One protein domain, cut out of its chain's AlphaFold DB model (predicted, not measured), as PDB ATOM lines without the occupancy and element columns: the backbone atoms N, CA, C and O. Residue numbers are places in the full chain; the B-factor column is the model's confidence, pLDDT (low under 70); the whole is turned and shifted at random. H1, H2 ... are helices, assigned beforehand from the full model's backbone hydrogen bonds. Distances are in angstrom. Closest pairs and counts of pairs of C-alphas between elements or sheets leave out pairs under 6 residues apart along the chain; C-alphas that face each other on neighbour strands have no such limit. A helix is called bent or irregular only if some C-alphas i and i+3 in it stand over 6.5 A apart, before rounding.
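This is residues 118 to 221 of the 256 residues of an uncharacterized protein of Planctomycetes bacterium ADurb.Bin069 (UniProt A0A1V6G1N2). A long helical hairpin, H3 beside H2, has a small head at the end away from its turn: H1 crosses the first part of H2, and short H4 follows H3. The 104 printed residues, all helix in class, hold H1, H2, H3 and H4 in that order and no named strand. The whole is compact, with a radius of gyration of the C-alphas of 14.5 A, and elongated, spanning 44 by 27 by 23 A.

H3, residues 167 to 191, is 36.4 A long and begins at C-alpha (179.751, 122.756, 194.865). H2, residues 138 to 161, measures 34.8 A. H1, residues 121 to 134, is irregular: C-alphas 122 and 125 are 7.2 A apart. H4, residues 194 to 201, ends at C-alpha (157.623, 128.467, 218.441).

H3 and H2, a hairpin, touch at a shallow tilt of 8 degrees, opposite ways; their closest C-alphas, Phe 184 and Cys 151, are 6.7 A apart. H1 touches residues 141 to 149 of H2 at a steep tilt of 50 degrees, closest at C-alphas Val 127 and Arg 141, 6.2 A. H4 only just touches H1, with 3 pairs of C-alphas within 8 A, at Leu 134 alone; the closest are those of Leu 134 and Gln 196, 5.5 A. H1 and H3 are apart. Every O i to N i+4 pair is within hydrogen-bond range in H2, H3 and H4, and 8 of 10 in H1.

The C-alphas farthest apart, Arg 165 and Glu 195, are 44.8 A apart. The printed part has no cut, and the three links are tight. Residues 202 to 221 hold no named element; pLDDT is under 70 at 210 to 221.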
ATOM      1  N   GLY A 118     144.604 107.656 209.209       89.94
ATOM      2  CA  GLY A 118     143.949 108.850 208.683       89.94
ATOM      3  C   GLY A 118     144.098 109.015 207.171       89.94
ATOM      4  O   GLY A 118     144.706 108.166 206.513       89.94
ATOM      5  N   PRO A 119     143.531 110.103 206.623       91.56
ATOM      6  CA  PRO A 119     143.440 110.334 205.183       91.56
ATOM      7  C   PRO A 119     144.710 110.934 204.554       91.56
ATOM      8  O   PRO A 119     144.785 111.034 203.337       91.56
ATOM      9  N   TYR A 120     145.708 111.329 205.346       87.94
ATOM     10  CA  TYR A 120     146.889 112.081 204.897       87.94
ATOM     11  C   TYR A 120     148.084 111.190 204.515       87.94
ATOM     12  O   TYR A 120     149.210 111.677 204.392       87.94
ATOM     13  N   GLU A 121     147.867 109.884 204.344       88.00
ATOM     14  CA  GLU A 121     148.876 108.913 203.897       88.00
ATOM     15  C   GLU A 121     150.201 109.010 204.695       88.00
ATOM     16  O   GLU A 121     150.212 108.920 205.924       88.00
ATOM     17  N   GLY A 122     151.335 109.228 204.013       85.50
ATOM     18  CA  GLY A 122     152.661 109.375 204.624       85.50
ATOM     19  C   GLY A 122     152.824 110.611 205.520       85.50
ATOM     20  O   GLY A 122     153.795 110.695 206.273       85.50
ATOM     21  N   PHE A 123     151.874 111.549 205.486       87.81
ATOM     22  CA  PHE A 123     151.852 112.731 206.346       87.81
ATOM     23  C   PHE A 123     151.027 112.527 207.619       87.81
ATOM     24  O   PHE A 123     151.117 113.375 208.505       87.81
ATOM     25  N   ASN A 124     150.289 111.415 207.764       90.75
ATOM     26  CA  ASN A 124     149.415 111.160 208.920       90.75
ATOM     27  C   ASN A 124     150.132 111.395 210.250       90.75
ATOM     28  O   ASN A 124     149.679 112.192 211.062       90.75
ATOM     29  N   LEU A 125     151.310 110.791 210.432       87.62
ATOM     30  CA  LEU A 125     152.083 110.937 211.666       87.62
ATOM     31  C   LEU A 125     152.428 112.395 211.974       87.62
ATOM     32  O   LEU A 125     152.339 112.819 213.121       87.62
ATOM     33  N   LYS A 126     152.785 113.178 210.957       87.44
ATOM     34  CA  LYS A 126     153.162 114.583 211.119       87.44
ATOM     35  C   LYS A 126     151.949 115.461 211.411       87.44
ATOM     36  O   LYS A 126     151.959 116.212 212.379       87.44
ATOM     37  N   VAL A 127     150.909 115.339 210.591       91.06
ATOM     38  CA  VAL A 127     149.673 116.120 210.710       91.06
ATOM     39  C   VAL A 127     148.988 115.809 212.036       91.06
ATOM     40  O   VAL A 127     148.666 116.728 212.779       91.06
ATOM     41  N   ASN A 128     148.832 114.531 212.384       91.25
ATOM     42  CA  ASN A 128     148.139 114.123 213.602       91.25
ATOM     43  C   ASN A 128     148.954 114.417 214.866       91.25
ATOM     44  O   ASN A 128     148.368 114.809 215.871       91.25
ATOM     45  N   SER A 129     150.286 114.267 214.840       88.44
ATOM     46  CA  SER A 129     151.105 114.626 216.007       88.44
ATOM     47  C   SER A 129     151.093 116.130 216.267       88.44
ATOM     48  O   SER A 129     150.883 116.541 217.406       88.44
ATOM     49  N   LEU A 130     151.227 116.958 215.225       88.31
ATOM     50  CA  LEU A 130     151.123 118.407 215.378       88.31
ATOM     51  C   LEU A 130     149.713 118.820 215.812       88.31
ATOM     52  O   LEU A 130     149.565 119.648 216.707       88.31
ATOM     53  N   ALA A 131     148.684 118.189 215.243       90.88
ATOM     54  CA  ALA A 131     147.302 118.433 215.623       90.88
ATOM     55  C   ALA A 131     147.018 118.089 217.082       90.88
ATOM     56  O   ALA A 131     146.280 118.818 217.728       90.88
ATOM     57  N   LYS A 132     147.611 117.012 217.605       89.81
ATOM     58  CA  LYS A 132     147.495 116.628 219.016       89.81
ATOM     59  C   LYS A 132     148.191 117.629 219.940       89.81
ATOM     60  O   LYS A 132     147.672 117.921 221.008       89.81
ATOM     61  N   VAL A 133     149.352 118.156 219.541       89.62
ATOM     62  CA  VAL A 133     150.136 119.099 220.361       89.62
ATOM     63  C   VAL A 133     149.537 120.506 220.368       89.62
ATOM     64  O   VAL A 133     149.547 121.165 221.403       89.62
ATOM     65  N   LEU A 134     149.030 120.969 219.225       88.69
ATOM     66  CA  LEU A 134     148.470 122.316 219.060       88.69
ATOM     67  C   LEU A 134     146.937 122.358 219.169       88.69
ATOM     68  O   LEU A 134     146.349 123.413 218.943       88.69
ATOM     69  N   ASP A 135     146.300 121.222 219.455       90.31
ATOM     70  CA  ASP A 135     144.843 121.044 219.444       90.31
ATOM     71  C   ASP A 135     144.188 121.592 218.157       90.31
ATOM     72  O   ASP A 135     143.308 122.453 218.163       90.31
ATOM     73  N   MET A 136     144.690 121.147 216.998       91.50
ATOM     74  CA  MET A 136     144.226 121.650 215.701       91.50
ATOM     75  C   MET A 136     142.872 121.049 215.319       91.50
ATOM     76  O   MET A 136     142.682 119.824 215.249       91.50
ATOM     77  N   GLY A 137     141.942 121.922 214.932       92.38
ATOM     78  CA  GLY A 137     140.664 121.509 214.356       92.38
ATOM     79  C   GLY A 137     140.830 120.774 213.011       92.38
ATOM     80  O   GLY A 137     141.875 120.900 212.364       92.38
ATOM     81  N   PRO A 138     139.810 120.030 212.537       92.56
ATOM     82  CA  PRO A 138     139.873 119.299 211.264       92.56
ATOM     83  C   PRO A 138     140.269 120.185 210.072       92.56
ATOM     84  O   PRO A 138     141.197 119.864 209.340       92.56
ATOM     85  N   SER A 139     139.671 121.373 209.952       92.88
ATOM     86  CA  SER A 139     139.984 122.307 208.861       92.88
ATOM     87  C   SER A 139     141.413 122.856 208.921       92.88
ATOM     88  O   SER A 139     142.003 123.163 207.887       92.88
ATOM     89  N   GLN A 140     141.983 123.003 210.124       93.94
ATOM     90  CA  GLN A 140     143.385 123.398 210.276       93.94
ATOM     91  C   GLN A 140     144.313 122.246 209.876       93.94
ATOM     92  O   GLN A 140     145.309 122.480 209.200       93.94
ATOM     93  N   ARG A 141     143.972 121.002 210.226       93.69
ATOM     94  CA  ARG A 141     144.732 119.813 209.809       93.69
ATOM     95  C   ARG A 141     144.799 119.671 208.295       93.69
ATOM     96  O   ARG A 141     145.891 119.485 207.767       93.69
ATOM     97  N   ASP A 142     143.670 119.834 207.610       94.75
ATOM     98  CA  ASP A 142     143.607 119.754 206.146       94.75
ATOM     99  C   ASP A 142     144.482 120.826 205.487       94.75
ATOM    100  O   ASP A 142     145.273 120.535 204.592       94.75
ATOM    101  N   ARG A 143     144.415 122.071 205.976       94.19
ATOM    102  CA  ARG A 143     145.271 123.157 205.470       94.19
ATOM    103  C   ARG A 143     146.750 122.901 205.736       94.19
ATOM    104  O   ARG A 143     147.570 123.116 204.850       94.19
ATOM    105  N   TYR A 144     147.094 122.426 206.931       93.00
ATOM    106  CA  TYR A 144     148.471 122.075 207.269       93.00
ATOM    107  C   TYR A 144     149.004 120.951 206.372       93.00
ATOM    108  O   TYR A 144     150.142 121.021 205.906       93.00
ATOM    109  N   PHE A 145     148.176 119.943 206.085       93.19
ATOM    110  CA  PHE A 145     148.515 118.878 205.150       93.19
ATOM    111  C   PHE A 145     148.837 119.423 203.754       93.19
ATOM    112  O   PHE A 145     149.875 119.064 203.204       93.19
ATOM    113  N   GLU A 146     148.018 120.322 203.205       94.00
ATOM    114  CA  GLU A 146     148.272 120.907 201.881       94.00
ATOM    115  C   GLU A 146     149.576 121.719 201.836       94.00
ATOM    116  O   GLU A 146     150.367 121.579 200.896       94.00
ATOM    117  N   ILE A 147     149.857 122.505 202.883       92.75
ATOM    118  CA  ILE A 147     151.120 123.250 203.021       92.75
ATOM    119  C   ILE A 147     152.306 122.270 203.058       92.75
ATOM    120  O   ILE A 147     153.273 122.413 202.304       92.75
ATOM    121  N   ALA A 148     152.224 121.226 203.891       91.06
ATOM    122  CA  ALA A 148     153.277 120.222 204.034       91.06
ATOM    123  C   ALA A 148     153.507 119.420 202.750       91.06
ATOM    124  O   ALA A 148     154.655 119.201 202.358       91.06
ATOM    125  N   ARG A 149     152.433 119.016 202.071       91.88
ATOM    126  CA  ARG A 149     152.480 118.279 200.807       91.88
ATOM    127  C   ARG A 149     153.121 119.106 199.699       91.88
ATOM    128  O   ARG A 149     153.970 118.591 198.965       91.88
ATOM    129  N   THR A 150     152.738 120.375 199.584       92.56
ATOM    130  CA  THR A 150     153.269 121.291 198.566       92.56
ATOM    131  C   THR A 150     154.757 121.533 198.784       92.56
ATOM    132  O   THR A 150     155.554 121.325 197.867       92.56
ATOM    133  N   CYS A 151     155.150 121.868 200.015       90.94
ATOM    134  CA  CYS A 151     156.548 122.102 200.365       90.94
ATOM    135  C   CYS A 151     157.410 120.843 200.163       90.94
ATOM    136  O   CYS A 151     158.484 120.907 199.565       90.94
ATOM    137  N   TRP A 152     156.916 119.670 200.578       90.06
ATOM    138  CA  TRP A 152     157.608 118.400 200.347       90.06
ATOM    139  C   TRP A 152     157.797 118.112 198.855       90.06
ATOM    140  O   TRP A 152     158.882 117.713 198.440       90.06
ATOM    141  N   SER A 153     156.773 118.353 198.037       90.94
ATOM    142  CA  SER A 153     156.857 118.152 196.586       90.94
ATOM    143  C   SER A 153     157.909 119.070 195.958       90.94
ATOM    144  O   SER A 153     158.749 118.603 195.193       90.94
ATOM    145  N   GLN A 154     157.933 120.351 196.340       91.12
ATOM    146  CA  GLN A 154     158.948 121.307 195.885       91.12
ATOM    147  C   GLN A 154     160.362 120.891 196.308       91.12
ATOM    148  O   GLN A 154     161.284 120.931 195.496       91.12
ATOM    149  N   LEU A 155     160.534 120.424 197.546       89.56
ATOM    150  CA  LEU A 155     161.820 119.936 198.041       89.56
ATOM    151  C   LEU A 155     162.309 118.702 197.268       89.56
ATOM    152  O   LEU A 155     163.495 118.598 196.952       89.56
ATOM    153  N   GLN A 156     161.409 117.768 196.945       90.00
ATOM    154  CA  GLN A 156     161.748 116.597 196.134       90.00
ATOM    155  C   GLN A 156     162.165 116.995 194.717       90.00
ATOM    156  O   GLN A 156     163.151 116.467 194.204       90.00
ATOM    157  N   GLU A 157     161.468 117.947 194.100       92.38
ATOM    158  CA  GLU A 157     161.842 118.462 192.781       92.38
ATOM    159  C   GLU A 157     163.188 119.193 192.809       92.38
ATOM    160  O   GLU A 157     164.025 118.963 191.936       92.38
ATOM    161  N   LEU A 158     163.465 119.997 193.840       89.56
ATOM    162  CA  LEU A 158     164.794 120.583 194.028       89.56
ATOM    163  C   LEU A 158     165.866 119.496 194.130       89.56
ATOM    164  O   LEU A 158     166.860 119.549 193.416       89.56
ATOM    165  N   ARG A 159     165.644 118.471 194.960       88.50
ATOM    166  CA  ARG A 159     166.622 117.400 195.188       88.50
ATOM    167  C   ARG A 159     166.942 116.606 193.919       88.50
ATOM    168  O   ARG A 159     168.096 116.227 193.724       88.50
ATOM    169  N   LYS A 160     165.938 116.347 193.076       91.00
ATOM    170  CA  LYS A 160     166.104 115.645 191.791       91.00
ATOM    171  C   LYS A 160     166.877 116.473 190.767       91.00
ATOM    172  O   LYS A 160     167.648 115.908 190.001       91.00
ATOM    173  N   ASN A 161     166.659 117.787 190.757       90.06
ATOM    174  CA  ASN A 161     167.235 118.694 189.766       90.06
ATOM    175  C   ASN A 161     168.611 119.251 190.171       90.06
ATOM    176  O   ASN A 161     169.251 119.939 189.376       90.06
ATOM    177  N   THR A 162     169.079 118.968 191.389       90.62
ATOM    178  CA  THR A 162     170.409 119.373 191.855       90.62
ATOM    179  C   THR A 162     171.490 118.421 191.358       90.62
ATOM    180  O   THR A 162     171.460 117.220 191.630       90.62
ATOM    181  N   ASP A 163     172.512 118.974 190.703       91.31
ATOM    182  CA  ASP A 163     173.754 118.250 190.442       91.31
ATOM    183  C   ASP A 163     174.639 118.223 191.697       91.31
ATOM    184  O   ASP A 163     175.396 119.147 191.985       91.31
ATOM    185  N   TRP A 164     174.577 117.122 192.440       88.56
ATOM    186  CA  TRP A 164     175.313 116.940 193.694       88.56
ATOM    187  C   TRP A 164     176.839 116.927 193.549       88.56
ATOM    188  O   TRP A 164     177.542 117.005 194.557       88.56
ATOM    189  N   ARG A 165     177.367 116.821 192.324       90.44
ATOM    190  CA  ARG A 165     178.814 116.851 192.072       90.44
ATOM    191  C   ARG A 165     179.370 118.271 192.036       90.44
ATOM    192  O   ARG A 165     180.553 118.451 192.316       90.44
ATOM    193  N   SER A 166     178.536 119.268 191.744       91.50
ATOM    194  CA  SER A 166     178.929 120.676 191.748       91.50
ATOM    195  C   SER A 166     178.789 121.282 193.148       91.50
ATOM    196  O   SER A 166     177.800 121.075 193.850       91.50
ATOM    197  N   GLU A 167     179.802 122.025 193.594       87.81
ATOM    198  CA  GLU A 167     179.751 122.756 194.865       87.81
ATOM    199  C   GLU A 167     178.770 123.932 194.813       87.81
ATOM    200  O   GLU A 167     177.993 124.117 195.745       87.81
ATOM    201  N   GLU A 168     178.708 124.637 193.683       90.75
ATOM    202  CA  GLU A 168     177.748 125.721 193.450       90.75
ATOM    203  C   GLU A 168     176.303 125.209 193.465       90.75
ATOM    204  O   GLU A 168     175.423 125.828 194.058       90.75
ATOM    205  N   ALA A 169     176.051 124.038 192.873       87.62
ATOM    206  CA  ALA A 169     174.723 123.429 192.885       87.62
ATOM    207  C   ALA A 169     174.319 122.941 194.289       87.62
ATOM    208  O   ALA A 169     173.147 123.039 194.655       87.62
ATOM    209  N   ARG A 170     175.274 122.461 195.098       89.44
ATOM    210  CA  ARG A 170     175.036 122.114 196.511       89.44
ATOM    211  C   ARG A 170     174.722 123.348 197.356       89.44
ATOM    212  O   ARG A 170     173.760 123.313 198.118       89.44
ATOM    213  N   ALA A 171     175.482 124.430 197.191       90.25
ATOM    214  CA  ALA A 171     175.225 125.696 197.876       90.25
ATOM    215  C   ALA A 171     173.864 126.290 197.467       90.25
ATOM    216  O   ALA A 171     173.051 126.628 198.323       90.25
ATOM    217  N   GLY A 172     173.557 126.309 196.165       89.69
ATOM    218  CA  GLY A 172     172.264 126.774 195.657       89.69
ATOM    219  C   GLY A 172     171.081 125.899 196.091       89.69
ATOM    220  O   GLY A 172     169.968 126.397 196.246       89.69
ATOM    221  N   PHE A 173     171.293 124.600 196.324       90.06
ATOM    222  CA  PHE A 173     170.277 123.741 196.935       90.06
ATOM    223  C   PHE A 173     170.005 124.134 198.390       90.06
ATOM    224  O   PHE A 173     168.839 124.250 198.753       90.06
ATOM    225  N   GLN A 174     171.050 124.362 199.194       88.31
ATOM    226  CA  GLN A 174     170.902 124.772 200.597       88.31
ATOM    227  C   GLN A 174     170.138 126.092 200.715       88.31
ATOM    228  O   GLN A 174     169.165 126.163 201.456       88.31
ATOM    229  N   GLU A 175     170.493 127.094 199.911       91.69
ATOM    230  CA  GLU A 175     169.796 128.385 199.897       91.69
ATOM    231  C   GLU A 175     168.302 128.228 199.561       91.69
ATOM    232  O   GLU A 175     167.427 128.766 200.239       91.69
ATOM    233  N   ARG A 176     167.978 127.426 198.537       90.38
ATOM    234  CA  ARG A 176     166.580 127.167 198.154       90.38
ATOM    235  C   ARG A 176     165.833 126.345 199.201       90.38
ATOM    236  O   ARG A 176     164.643 126.568 199.404       90.38
ATOM    237  N   GLN A 177     166.504 125.406 199.862       89.88
ATOM    238  CA  GLN A 177     165.942 124.619 200.957       89.88
ATOM    239  C   GLN A 177     165.612 125.514 202.162       89.88
ATOM    240  O   GLN A 177     164.517 125.406 202.710       89.88
ATOM    241  N   GLU A 178     166.507 126.432 202.534       89.25
ATOM    242  CA  GLU A 178     166.279 127.418 203.598       89.25
ATOM    243  C   GLU A 178     165.121 128.367 203.253       89.25
ATOM    244  O   GLU A 178     164.256 128.631 204.094       89.25
ATOM    245  N   ALA A 179     165.046 128.826 202.000       90.75
ATOM    246  CA  ALA A 179     163.933 129.643 201.523       90.75
ATOM    247  C   ALA A 179     162.592 128.893 201.606       90.75
ATOM    248  O   ALA A 179     161.614 129.435 202.126       90.75
ATOM    249  N   LEU A 180     162.552 127.624 201.175       90.31
ATOM    250  CA  LEU A 180     161.366 126.772 201.308       90.31
ATOM    251  C   LEU A 180     160.971 126.550 202.768       90.31
ATOM    252  O   LEU A 180     159.786 126.573 203.089       90.31
ATOM    253  N   GLN A 181     161.940 126.343 203.660       87.69
ATOM    254  CA  GLN A 181     161.665 126.168 205.084       87.69
ATOM    255  C   GLN A 181     161.109 127.450 205.719       87.69
ATOM    256  O   GLN A 181     160.202 127.386 206.553       87.69
ATOM    257  N   THR A 182     161.624 128.607 205.309       89.88
ATOM    258  CA  THR A 182     161.153 129.917 205.774       89.88
ATOM    259  C   THR A 182     159.723 130.169 205.309       89.88
ATOM    260  O   THR A 182     158.869 130.532 206.116       89.88
ATOM    261  N   GLN A 183     159.438 129.901 204.032       91.00
ATOM    262  CA  GLN A 183     158.090 130.007 203.481       91.00
ATOM    263  C   GLN A 183     157.121 129.049 204.183       91.00
ATOM    264  O   GLN A 183     156.062 129.475 204.632       91.00
ATOM    265  N   PHE A 184     157.510 127.783 204.353       91.25
ATOM    266  CA  PHE A 184     156.709 126.795 205.074       91.25
ATOM    267  C   PHE A 184     156.366 127.264 206.492       91.25
ATOM    268  O   PHE A 184     155.218 127.169 206.912       91.25
ATOM    269  N   SER A 185     157.347 127.799 207.222       89.31
ATOM    270  CA  SER A 185     157.127 128.301 208.582       89.31
ATOM    271  C   SER A 185     156.142 129.468 208.594       89.31
ATOM    272  O   SER A 185     155.209 129.447 209.389       89.31
ATOM    273  N   ALA A 186     156.280 130.422 207.670       91.12
ATOM    274  CA  ALA A 186     155.352 131.544 207.549       91.12
ATOM    275  C   ALA A 186     153.918 131.087 207.216       91.12
ATOM    276  O   ALA A 186     152.955 131.563 207.824       91.12
ATOM    277  N   ASP A 187     153.768 130.127 206.300       92.25
ATOM    278  CA  ASP A 187     152.468 129.578 205.913       92.25
ATOM    279  C   ASP A 187     151.802 128.854 207.094       92.25
ATOM    280  O   ASP A 187     150.617 129.065 207.374       92.25
ATOM    281  N   VAL A 188     152.565 128.052 207.844       91.50
ATOM    282  CA  VAL A 188     152.073 127.374 209.052       91.50
ATOM    283  C   VAL A 188     151.719 128.385 210.134       91.50
ATOM    284  O   VAL A 188     150.640 128.305 210.712       91.50
ATOM    285  N   GLU A 189     152.565 129.377 210.385       90.94
ATOM    286  CA  GLU A 189     152.284 130.422 211.365       90.94
ATOM    287  C   GLU A 189     151.002 131.189 211.031       90.94
ATOM    288  O   GLU A 189     150.252 131.534 211.944       90.94
ATOM    289  N   SER A 190     150.719 131.444 209.750       92.44
ATOM    290  CA  SER A 190     149.497 132.133 209.309       92.44
ATOM    291  C   SER A 190     148.210 131.340 209.589       92.44
ATOM    292  O   SER A 190     147.136 131.924 209.734       92.44
ATOM    293  N   LEU A 191     148.317 130.011 209.689       93.31
ATOM    294  CA  LEU A 191     147.210 129.099 209.969       93.31
ATOM    295  C   LEU A 191     146.876 129.008 211.468       93.31
ATOM    296  O   LEU A 191     145.744 128.661 211.829       93.31
ATOM    297  N   LEU A 192     147.861 129.268 212.328       92.50
ATOM    298  CA  LEU A 192     147.762 129.077 213.771       92.50
ATOM    299  C   LEU A 192     147.180 130.304 214.477       92.50
ATOM    300  O   LEU A 192     147.493 131.452 214.161       92.50
ATOM    301  N   VAL A 193     146.360 130.047 215.495       92.19
ATOM    302  CA  VAL A 193     145.883 131.065 216.444       92.19
ATOM    303  C   VAL A 193     147.059 131.504 217.338       92.19
ATOM    304  O   VAL A 193     147.960 130.694 217.561       92.19
ATOM    305  N   PRO A 194     147.100 132.741 217.879       91.44
ATOM    306  CA  PRO A 194     148.241 133.217 218.673       91.44
ATOM    307  C   PRO A 194     148.690 132.276 219.804       91.44
ATOM    308  O   PRO A 194     149.888 132.070 219.980       91.44
ATOM    309  N   GLU A 195     147.752 131.640 220.508       89.94
ATOM    310  CA  GLU A 195     148.051 130.655 221.561       89.94
ATOM    311  C   GLU A 195     148.760 129.407 221.006       89.94
ATOM    312  O   GLU A 195     149.743 128.927 221.570       89.94
ATOM    313  N   GLN A 196     148.313 128.912 219.848       91.06
ATOM    314  CA  GLN A 196     148.942 127.786 219.152       91.06
ATOM    315  C   GLN A 196     150.329 128.166 218.623       91.06
ATOM    316  O   GLN A 196     151.238 127.338 218.635       91.06
ATOM    317  N   ARG A 197     150.512 129.419 218.187       89.00
ATOM    318  CA  ARG A 197     151.805 129.917 217.706       89.00
ATOM    319  C   ARG A 197     152.850 129.925 218.821       89.00
ATOM    320  O   ARG A 197     153.963 129.465 218.598       89.00
ATOM    321  N   GLU A 198     152.484 130.335 220.034       89.00
ATOM    322  CA  GLU A 198     153.413 130.307 221.172       89.00
ATOM    323  C   GLU A 198     153.903 128.880 221.484       89.00
ATOM    324  O   GLU A 198     155.074 128.669 221.810       89.00
ATOM    325  N   ILE A 199     153.020 127.884 221.368       88.44
ATOM    326  CA  ILE A 199     153.394 126.473 221.528       88.44
ATOM    327  C   ILE A 199     154.277 126.029 220.358       88.44
ATOM    328  O   ILE A 199     155.304 125.390 220.583       88.44
ATOM    329  N   TYR A 200     153.915 126.397 219.127       87.81
ATOM    330  CA  TYR A 200     154.653 126.061 217.909       87.81
ATOM    331  C   TYR A 200     156.090 126.602 217.913       87.81
ATOM    332  O   TYR A 200     157.020 125.872 217.568       87.81
ATOM    333  N   ASP A 201     156.301 127.832 218.377       87.38
ATOM    334  CA  ASP A 201     157.623 128.467 218.441       87.38
ATOM    335  C   ASP A 201     158.566 127.770 219.428       87.38
ATOM    336  O   ASP A 201     159.786 127.725 219.219       87.38
ATOM    337  N   LYS A 202     157.994 127.178 220.484       87.94
ATOM    338  CA  LYS A 202     158.715 126.374 221.480       87.94
ATOM    339  C   LYS A 202     159.068 124.979 220.968       87.94
ATOM    340  O   LYS A 202     159.877 124.303 221.601       87.94
ATOM    341  N   LEU A 203     158.500 124.542 219.841       84.06
ATOM    342  CA  LEU A 203     158.813 123.233 219.284       84.06
ATOM    343  C   LEU A 203     160.235 123.184 218.700       84.06
ATOM    344  O   LEU A 203     160.764 124.193 218.197       84.06
ATOM    345  N   PRO A 204     160.862 121.995 218.700       81.00
ATOM    346  CA  PRO A 204     162.161 121.805 218.077       81.00
ATOM    347  C   PRO A 204     162.177 122.255 216.610       81.00
ATOM    348  O   PRO A 204     161.227 122.053 215.864       81.00
ATOM    349  N   LEU A 205     163.286 122.833 216.149       75.25
ATOM    350  CA  LEU A 205     163.408 123.302 214.757       75.25
ATOM    351  C   LEU A 205     163.131 122.196 213.724       75.25
ATOM    352  O   LEU A 205     162.558 122.457 212.671       75.25
ATOM    353  N   TRP A 206     163.483 120.949 214.047       72.38
ATOM    354  CA  TRP A 206     163.265 119.805 213.164       72.38
ATOM    355  C   TRP A 206     161.780 119.438 212.986       72.38
ATOM    356  O   TRP A 206     161.428 118.894 211.942       72.38
ATOM    357  N   THR A 207     160.891 119.760 213.939       74.75
ATOM    358  CA  THR A 207     159.437 119.530 213.781       74.75
ATOM    359  C   THR A 207     158.789 120.582 212.888       74.75
ATOM    360  O   THR A 207     157.753 120.324 212.278       74.75
ATOM    361  N   ARG A 208     159.395 121.771 212.822       78.50
ATOM    362  CA  ARG A 208     158.917 122.921 212.047       78.50
ATOM    363  C   ARG A 208     159.312 122.861 210.572       78.50
ATOM    364  O   ARG A 208     158.891 123.707 209.801       78.50
ATOM    365  N   GLY A 209     160.114 121.877 210.164       73.62
ATOM    366  CA  GLY A 209     160.516 121.682 208.770       73.62
ATOM    367  C   GLY A 209     159.650 120.655 208.027       73.62
ATOM    368  O   GLY A 209     159.060 119.768 208.651       73.62
ATOM    369  N   PRO A 210     159.602 120.695 206.684       69.94
ATOM    370  CA  PRO A 210     158.876 119.724 205.859       69.94
ATOM    371  C   PRO A 210     159.515 118.325 205.870       69.94
ATOM    372  O   PRO A 210     158.819 117.344 205.626       69.94
ATOM    373  N   GLU A 211     160.805 118.223 206.200       67.69
ATOM    374  CA  GLU A 211     161.642 117.040 205.944       67.69
ATOM    375  C   GLU A 211     161.366 115.840 206.842       67.69
ATOM    376  O   GLU A 211     161.633 114.689 206.498       67.69
ATOM    377  N   TYR A 212     160.819 116.126 208.010       68.19
ATOM    378  CA  TYR A 212     160.435 115.136 208.982       68.19
ATOM    379  C   TYR A 212     159.091 114.527 208.570       68.19
ATOM    380  O   TYR A 212     158.034 115.142 208.736       68.19
ATOM    381  N   LEU A 213     159.136 113.324 208.004       59.81
ATOM    382  CA  LEU A 213     157.979 112.458 207.811       59.81
ATOM    383  C   LEU A 213     158.182 111.201 208.657       59.81
ATOM    384  O   LEU A 213     159.224 110.554 208.588       59.81
ATOM    385  N   GLY A 214     157.181 110.856 209.467       58.81
ATOM    386  CA  GLY A 214     157.111 109.542 210.107       58.81
ATOM    387  C   GLY A 214     157.661 109.403 211.529       58.81
ATOM    388  O   GLY A 214     157.715 108.269 212.019       58.81
ATOM    389  N   GLN A 215     158.017 110.495 212.209       65.25
ATOM    390  CA  GLN A 215     158.237 110.453 213.661       65.25
ATOM    391  C   GLN A 215     157.059 111.111 214.407       65.25
ATOM    392  O   GLN A 215     156.214 111.786 213.807       65.25
ATOM    393  N   VAL A 216     156.984 110.869 215.715       62.06
ATOM    394  CA  VAL A 216     155.934 111.372 216.612       62.06
ATOM    395  C   VAL A 216     156.521 112.483 217.481       62.06
ATOM    396  O   VAL A 216     157.610 112.314 218.027       62.06
ATOM    397  N   LEU A 217     155.819 113.617 217.608       66.81
ATOM    398  CA  LEU A 217     156.201 114.635 218.589       66.81
ATOM    399  C   LEU A 217     156.007 114.057 219.999       66.81
ATOM    400  O   LEU A 217     154.894 113.627 220.306       66.81
ATOM    401  N   PRO A 218     157.041 114.048 220.858       57.78
ATOM    402  CA  PRO A 218     156.884 113.533 222.204       57.78
ATOM    403  C   PRO A 218     155.943 114.436 223.015       57.78
ATOM    404  O   PRO A 218     155.953 115.663 222.838       57.78
ATOM    405  N   PRO A 219     155.160 113.861 223.940       46.97
ATOM    406  CA  PRO A 219     154.403 114.653 224.897       46.97
ATOM    407  C   PRO A 219     155.372 115.530 225.709       46.97
ATOM    408  O   PRO A 219     156.339 115.035 226.283       46.97
ATOM    409  N   GLY A 220     155.145 116.849 225.720       51.28
ATOM    410  CA  GLY A 220     156.002 117.804 226.439       51.28
ATOM    411  C   GLY A 220     157.206 118.350 225.659       51.28
ATOM    412  O   GLY A 220     158.131 118.878 226.272       51.28
ATOM    413  N   ALA A 221     157.205 118.290 224.319       52.19
ATOM    414  CA  ALA A 221     158.253 118.852 223.447       52.19
ATOM    415  C   ALA A 221     158.473 120.385 223.552       52.19
ATOM    416  O   ALA A 221     159.234 120.951 222.774       52.19
TER     417      ALA A 221